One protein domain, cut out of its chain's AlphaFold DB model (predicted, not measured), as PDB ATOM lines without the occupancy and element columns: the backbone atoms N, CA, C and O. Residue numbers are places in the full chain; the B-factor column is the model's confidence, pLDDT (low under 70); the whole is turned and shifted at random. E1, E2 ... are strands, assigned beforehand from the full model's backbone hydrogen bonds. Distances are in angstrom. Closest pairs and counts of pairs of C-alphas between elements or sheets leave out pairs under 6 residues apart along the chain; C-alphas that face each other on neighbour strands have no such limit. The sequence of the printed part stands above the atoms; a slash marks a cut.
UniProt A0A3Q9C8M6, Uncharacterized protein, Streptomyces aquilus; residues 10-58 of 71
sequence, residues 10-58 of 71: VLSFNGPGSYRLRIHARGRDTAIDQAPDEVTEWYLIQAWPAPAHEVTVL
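This is residues 10 to 58 of the 71 residues of an uncharacterized protein of Streptomyces aquilus (UniProt A0A3Q9C8M6). With little regular structure, this is one long, well-paired two-stranded hairpin, E1 and E2, with a wide loop at one end, of which residues 33 to 38 stick out. At the other end are the tails before E1 and after E2. The printed part has 49 residues and no named helix; E1, then E2, form an antiparallel sheet, all strand, with 16 residues in named elements. It is only just extended, close to loose, with a radius of gyration of the C-alphas of 14.7 A and spans of 38 by 23 by 14 A.

E1, residues 19 to 26, and E2, residues 42 to 49, are a hairpin of antiparallel neighbours at 166 degrees. C-alphas 19 and 49, which face each other, are 4.4 A apart. N 22 and O 46, at 2.9 A, are within hydrogen-bond range, as are N 42 and O 26, at 3.0 A.

E1 begins at C-alpha 19 (199.387, 168.198, 113.918) and is 23.0 A long. E2 is 23.7 A long and ends at C-alpha 49 (203.565, 169.397, 113.611).

The C-alphas of Asp 37 and Pro 51, the two farthest apart, are 40.1 A apart. The link from E1 to E2, 15 residues, is long. The printed part has no cut, and no printed residue is under 70 in pLDDT.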
ATOM      1  N   VAL A  10     194.285 180.005 113.885       89.62
ATOM      2  CA  VAL A  10     194.630 178.896 112.991       89.62
ATOM      3  C   VAL A  10     195.669 178.005 113.677       89.62
ATOM      4  O   VAL A  10     196.837 178.365 113.814       89.62
ATOM      5  N   LEU A  11     195.259 176.800 114.087       91.75
ATOM      6  CA  LEU A  11     196.152 175.835 114.748       91.75
ATOM      7  C   LEU A  11     197.177 175.198 113.790       91.75
ATOM      8  O   LEU A  11     198.168 174.627 114.240       91.75
ATOM      9  N   SER A  12     196.969 175.315 112.476       92.25
ATOM     10  CA  SER A  12     197.870 174.834 111.419       92.25
ATOM     11  C   SER A  12     198.847 175.918 110.944       92.25
ATOM     12  O   SER A  12     198.971 176.185 109.747       92.25
ATOM     13  N   PHE A  13     199.523 176.580 111.880       89.12
ATOM     14  CA  PHE A  13     200.354 177.762 111.612       89.12
ATOM     15  C   PHE A  13     201.589 177.493 110.722       89.12
ATOM     16  O   PHE A  13     202.134 178.433 110.151       89.12
ATOM     17  N   ASN A  14     201.991 176.228 110.527       91.94
ATOM     18  CA  ASN A  14     203.074 175.824 109.612       91.94
ATOM     19  C   ASN A  14     202.563 175.305 108.249       91.94
ATOM     20  O   ASN A  14     203.304 174.646 107.519       91.94
ATOM     21  N   GLY A  15     201.300 175.572 107.899       93.81
ATOM     22  CA  GLY A  15     200.678 175.102 106.661       93.81
ATOM     23  C   GLY A  15     200.079 173.689 106.763       93.81
ATOM     24  O   GLY A  15     199.927 173.156 107.869       93.81
ATOM     25  N   PRO A  16     199.696 173.083 105.621       94.81
ATOM     26  CA  PRO A  16     199.023 171.785 105.581       94.81
ATOM     27  C   PRO A  16     199.877 170.652 106.162       94.81
ATOM     28  O   PRO A  16     201.071 170.559 105.884       94.81
ATOM     29  N   GLY A  17     199.262 169.748 106.925       94.56
ATOM     30  CA  GLY A  17     199.950 168.583 107.477       94.56
ATOM     31  C   GLY A  17     199.244 167.983 108.687       94.56
ATOM     32  O   GLY A  17     198.168 168.423 109.084       94.56
ATOM     33  N   SER A  18     199.867 166.962 109.278       96.00
ATOM     34  CA  SER A  18     199.419 166.398 110.555       96.00
ATOM     35  C   SER A  18     199.955 167.220 111.726       96.00
ATOM     36  O   SER A  18     201.147 167.532 111.790       96.00
ATOM     37  N   TYR A  19     199.066 167.528 112.666       96.56
ATOM     38  CA  TYR A  19     199.387 168.198 113.918       96.56
ATOM     39  C   TYR A  19     198.914 167.333 115.076       96.56
ATOM     40  O   TYR A  19     197.856 166.704 115.008       96.56
ATOM     41  N   ARG A  20     199.685 167.329 116.160       96.44
ATOM     42  CA  ARG A  20     199.210 166.838 117.450       96.44
ATOM     43  C   ARG A  20     198.740 168.009 118.288       96.44
ATOM     44  O   ARG A  20     199.314 169.096 118.232       96.44
ATOM     45  N   LEU A  21     197.707 167.740 119.076       96.12
ATOM     46  CA  LEU A  21     197.164 168.672 120.047       96.12
ATOM     47  C   LEU A  21     197.404 168.138 121.456       96.12
ATOM     48  O   LEU A  21     197.240 166.945 121.717       96.12
ATOM     49  N   ARG A  22     197.745 169.038 122.375       97.12
ATOM     50  CA  ARG A  22     197.664 168.799 123.816       97.12
ATOM     51  C   ARG A  22     196.659 169.763 124.404       97.12
ATOM     52  O   ARG A  22     196.792 170.973 124.234       97.12
ATOM     53  N   ILE A  23     195.675 169.208 125.099       96.31
ATOM     54  CA  ILE A  23     194.574 169.965 125.679       96.31
ATOM     55  C   ILE A  23     194.649 169.818 127.193       96.31
ATOM     56  O   ILE A  23     194.710 168.709 127.725       96.31
ATOM     57  N   HIS A  24     194.642 170.951 127.879       97.25
ATOM     58  CA  HIS A  24     194.456 171.030 129.319       97.25
ATOM     59  C   HIS A  24     193.153 171.764 129.586       97.25
ATOM     60  O   HIS A  24     192.928 172.827 129.015       97.25
ATOM     61  N   ALA A  25     192.331 171.218 130.474       95.75
ATOM     62  CA  ALA A  25     191.096 171.848 130.906       95.75
ATOM     63  C   ALA A  25     191.078 171.973 132.432       95.75
ATOM     64  O   ALA A  25     191.594 171.105 133.143       95.75
ATOM     65  N   ARG A  26     190.470 173.047 132.938       95.81
ATOM     66  CA  ARG A  26     190.135 173.214 134.360       95.81
ATOM     67  C   ARG A  26     188.760 173.855 134.502       95.81
ATOM     68  O   ARG A  26     188.315 174.557 133.601       95.81
ATOM     69  N   GLY A  27     188.122 173.628 135.649       95.62
ATOM     70  CA  GLY A  27     186.808 174.201 135.961       95.62
ATOM     71  C   GLY A  27     185.623 173.505 135.285       95.62
ATOM     72  O   GLY A  27     184.499 173.965 135.401       95.62
ATOM     73  N   ARG A  28     185.877 172.362 134.639       93.69
ATOM     74  CA  ARG A  28     184.916 171.529 133.896       93.69
ATOM     75  C   ARG A  28     183.689 171.050 134.683       93.69
ATOM     76  O   ARG A  28     182.727 170.623 134.059       93.69
ATOM     77  N   ASP A  29     183.754 171.095 136.013       95.81
ATOM     78  CA  ASP A  29     182.672 170.697 136.920       95.81
ATOM     79  C   ASP A  29     182.042 171.905 137.653       95.81
ATOM     80  O   ASP A  29     181.202 171.721 138.528       95.81
ATOM     81  N   THR A  30     182.463 173.141 137.353       95.56
ATOM     82  CA  THR A  30     182.100 174.327 138.153       95.56
ATOM     83  C   THR A  30     180.678 174.823 137.880       95.56
ATOM     84  O   THR A  30     179.996 175.233 138.812       95.56
ATOM     85  N   ALA A  31     180.235 174.813 136.621       94.62
ATOM     86  CA  ALA A  31     178.963 175.406 136.193       94.62
ATOM     87  C   ALA A  31     178.236 174.497 135.189       94.62
ATOM     88  O   ALA A  31     177.845 174.920 134.103       94.62
ATOM     89  N   ILE A  32     178.106 173.216 135.543       92.62
ATOM     90  CA  ILE A  32     177.455 172.205 134.699       92.62
ATOM     91  C   ILE A  32     176.010 172.634 134.431       92.62
ATOM     92  O   ILE A  32     175.257 172.876 135.373       92.62
ATOM     93  N   ASP A  33     175.648 172.733 133.152       90.50
ATOM     94  CA  ASP A  33     174.323 173.148 132.672       90.50
ATOM     95  C   ASP A  33     173.854 174.524 133.192       90.50
ATOM     96  O   ASP A  33     172.658 174.826 133.212       90.50
ATOM     97  N   GLN A  34     174.791 175.380 133.610       92.75
ATOM     98  CA  GLN A  34     174.524 176.740 134.075       92.75
ATOM     99  C   GLN A  34     175.042 177.778 133.073       92.75
ATOM    100  O   GLN A  34     175.928 177.510 132.266       92.75
ATOM    101  N   ALA A  35     174.504 178.994 133.165       90.62
ATOM    102  CA  ALA A  35     174.978 180.165 132.431       90.62
ATOM    103  C   ALA A  35     175.551 181.186 133.432       90.62
ATOM    104  O   ALA A  35     174.843 182.119 133.810       90.62
ATOM    105  N   PRO A  36     176.772 180.962 133.956       93.88
ATOM    106  CA  PRO A  36     177.376 181.875 134.917       93.88
ATOM    107  C   PRO A  36     177.742 183.206 134.247       93.88
ATOM    108  O   PRO A  36     178.160 183.229 133.092       93.88
ATOM    109  N   ASP A  37     177.652 184.300 135.004       93.56
ATOM    110  CA  ASP A  37     178.078 185.632 134.542       93.56
ATOM    111  C   ASP A  37     179.613 185.754 134.423       93.56
ATOM    112  O   ASP A  37     180.127 186.647 133.751       93.56
ATOM    113  N   GLU A  38     180.359 184.847 135.064       94.69
ATOM    114  CA  GLU A  38     181.824 184.787 135.048       94.69
ATOM    115  C   GLU A  38     182.339 183.521 134.342       94.69
ATOM    116  O   GLU A  38     181.714 182.460 134.378       94.69
ATOM    117  N   VAL A  39     183.534 183.600 133.741       93.12
ATOM    118  CA  VAL A  39     184.181 182.458 133.071       93.12
ATOM    119  C   VAL A  39     184.659 181.427 134.094       93.12
ATOM    120  O   VAL A  39     185.629 181.641 134.827       93.12
ATOM    121  N   THR A  40     184.023 180.259 134.096       95.75
ATOM    122  CA  THR A  40     184.317 179.169 135.039       95.75
ATOM    123  C   THR A  40     185.157 178.040 134.443       95.75
ATOM    124  O   THR A  40     185.813 177.313 135.191       95.75
ATOM    125  N   GLU A  41     185.209 177.920 133.115       94.94
ATOM    126  CA  GLU A  41     185.980 176.903 132.396       94.94
ATOM    127  C   GLU A  41     187.139 177.518 131.612       94.94
ATOM    128  O   GLU A  41     186.991 178.536 130.943       94.94
ATOM    129  N   TRP A  42     188.305 176.873 131.667       95.00
ATOM    130  CA  TRP A  42     189.507 177.346 130.978       95.00
ATOM    131  C   TRP A  42     190.176 176.215 130.214       95.00
ATOM    132  O   TRP A  42     190.375 175.126 130.765       95.00
ATOM    133  N   TYR A  43     190.613 176.521 128.992       93.62
ATOM    134  CA  TYR A  43     191.330 175.600 128.119       93.62
ATOM    135  C   TYR A  43     192.692 176.177 127.737       93.62
ATOM    136  O   TYR A  43     192.804 177.336 127.350       93.62
ATOM    137  N   LEU A  44     193.727 175.345 127.816       95.19
ATOM    138  CA  LEU A  44     195.017 175.595 127.178       95.19
ATOM    139  C   LEU A  44     195.201 174.556 126.074       95.19
ATOM    140  O   LEU A  44     195.241 173.353 126.351       95.19
ATOM    141  N   ILE A  45     195.324 175.035 124.839       95.00
ATOM    142  CA  ILE A  45     195.504 174.212 123.643       95.00
ATOM    143  C   ILE A  45     196.903 174.474 123.097       95.00
ATOM    144  O   ILE A  45     197.266 175.609 122.799       95.00
ATOM    145  N   GLN A  46     197.694 173.414 122.964       95.38
ATOM    146  CA  GLN A  46     199.003 173.459 122.320       95.38
ATOM    147  C   GLN A  46     198.948 172.634 121.039       95.38
ATOM    148  O   GLN A  46     198.463 171.504 121.070       95.38
ATOM    149  N   ALA A  47     199.478 173.173 119.943       95.56
ATOM    150  CA  ALA A  47     199.528 172.513 118.643       95.56
ATOM    151  C   ALA A  47     200.968 172.471 118.120       95.56
ATOM    152  O   ALA A  47     201.695 173.459 118.227       95.56
ATOM    153  N   TRP A  48     201.390 171.334 117.562       95.81
ATOM    154  CA  TRP A  48     202.701 171.199 116.916       95.81
ATOM    155  C   TRP A  48     202.661 170.180 115.765       95.81
ATOM    156  O   TRP A  48     201.915 169.197 115.853       95.81
ATOM    157  N   PRO A  49     203.461 170.371 114.694       96.50
ATOM    158  CA  PRO A  49     203.565 169.397 113.611       96.50
ATOM    159  C   PRO A  49     204.079 168.051 114.127       96.50
ATOM    160  O   PRO A  49     205.135 167.978 114.757       96.50
ATOM    161  N   ALA A  50     203.333 166.984 113.865       96.38
ATOM    162  CA  ALA A  50     203.715 165.617 114.207       96.38
ATOM    163  C   ALA A  50     202.792 164.614 113.496       96.38
ATOM    164  O   ALA A  50     201.624 164.930 113.259       96.38
ATOM    165  N   PRO A  51     203.259 163.384 113.203       96.12
ATOM    166  CA  PRO A  51     202.393 162.334 112.680       96.12
ATOM    167  C   PRO A  51     201.208 162.060 113.608       96.12
ATOM    168  O   PRO A  51     201.343 162.147 114.839       96.12
ATOM    169  N   ALA A  52     200.078 161.673 113.016       94.31
ATOM    170  CA  ALA A  52     198.908 161.226 113.759       94.31
ATOM    171  C   ALA A  52     199.277 160.118 114.762       94.31
ATOM    172  O   ALA A  52     200.192 159.322 114.545       94.31
ATOM    173  N   HIS A  53     198.584 160.112 115.892       94.62
ATOM    174  CA  HIS A  53     198.760 159.137 116.957       94.62
ATOM    175  C   HIS A  53     197.425 158.937 117.652       94.62
ATOM    176  O   HIS A  53     196.589 159.843 117.650       94.62
ATOM    177  N   GLU A  54     197.245 157.775 118.265       96.50
ATOM    178  CA  GLU A  54     196.080 157.533 119.101       96.50
ATOM    179  C   GLU A  54     196.002 158.559 120.234       96.50
ATOM    180  O   GLU A  54     197.015 159.012 120.781       96.50
ATOM    181  N   VAL A  55     194.774 158.934 120.579       94.81
ATOM    182  CA  VAL A  55     194.515 159.855 121.681       94.81
ATOM    183  C   VAL A  55     194.961 159.196 122.981       94.81
ATOM    184  O   VAL A  55     194.549 158.087 123.307       94.81
ATOM    185  N   THR A  56     195.788 159.894 123.754       96.44
ATOM    186  CA  THR A  56     196.206 159.451 125.087       96.44
ATOM    187  C   THR A  56     195.642 160.386 126.148       96.44
ATOM    188  O   THR A  56     195.913 161.587 126.142       96.44
ATOM    189  N   VAL A  57     194.890 159.828 127.099       94.88
ATOM    190  CA  VAL A  57     194.409 160.562 128.274       94.88
ATOM    191  C   VAL A  57     195.525 160.601 129.314       94.88
ATOM    192  O   VAL A  57     195.870 159.584 129.905       94.88
ATOM    193  N   LEU A  58     196.104 161.784 129.533       95.69
ATOM    194  CA  LEU A  58     197.174 161.967 130.522       95.69
ATOM    195  C   LEU A  58     196.633 162.170 131.943       95.69
ATOM    196  O   LEU A  58     197.278 161.789 132.916       95.69
TER     197      LEU A  58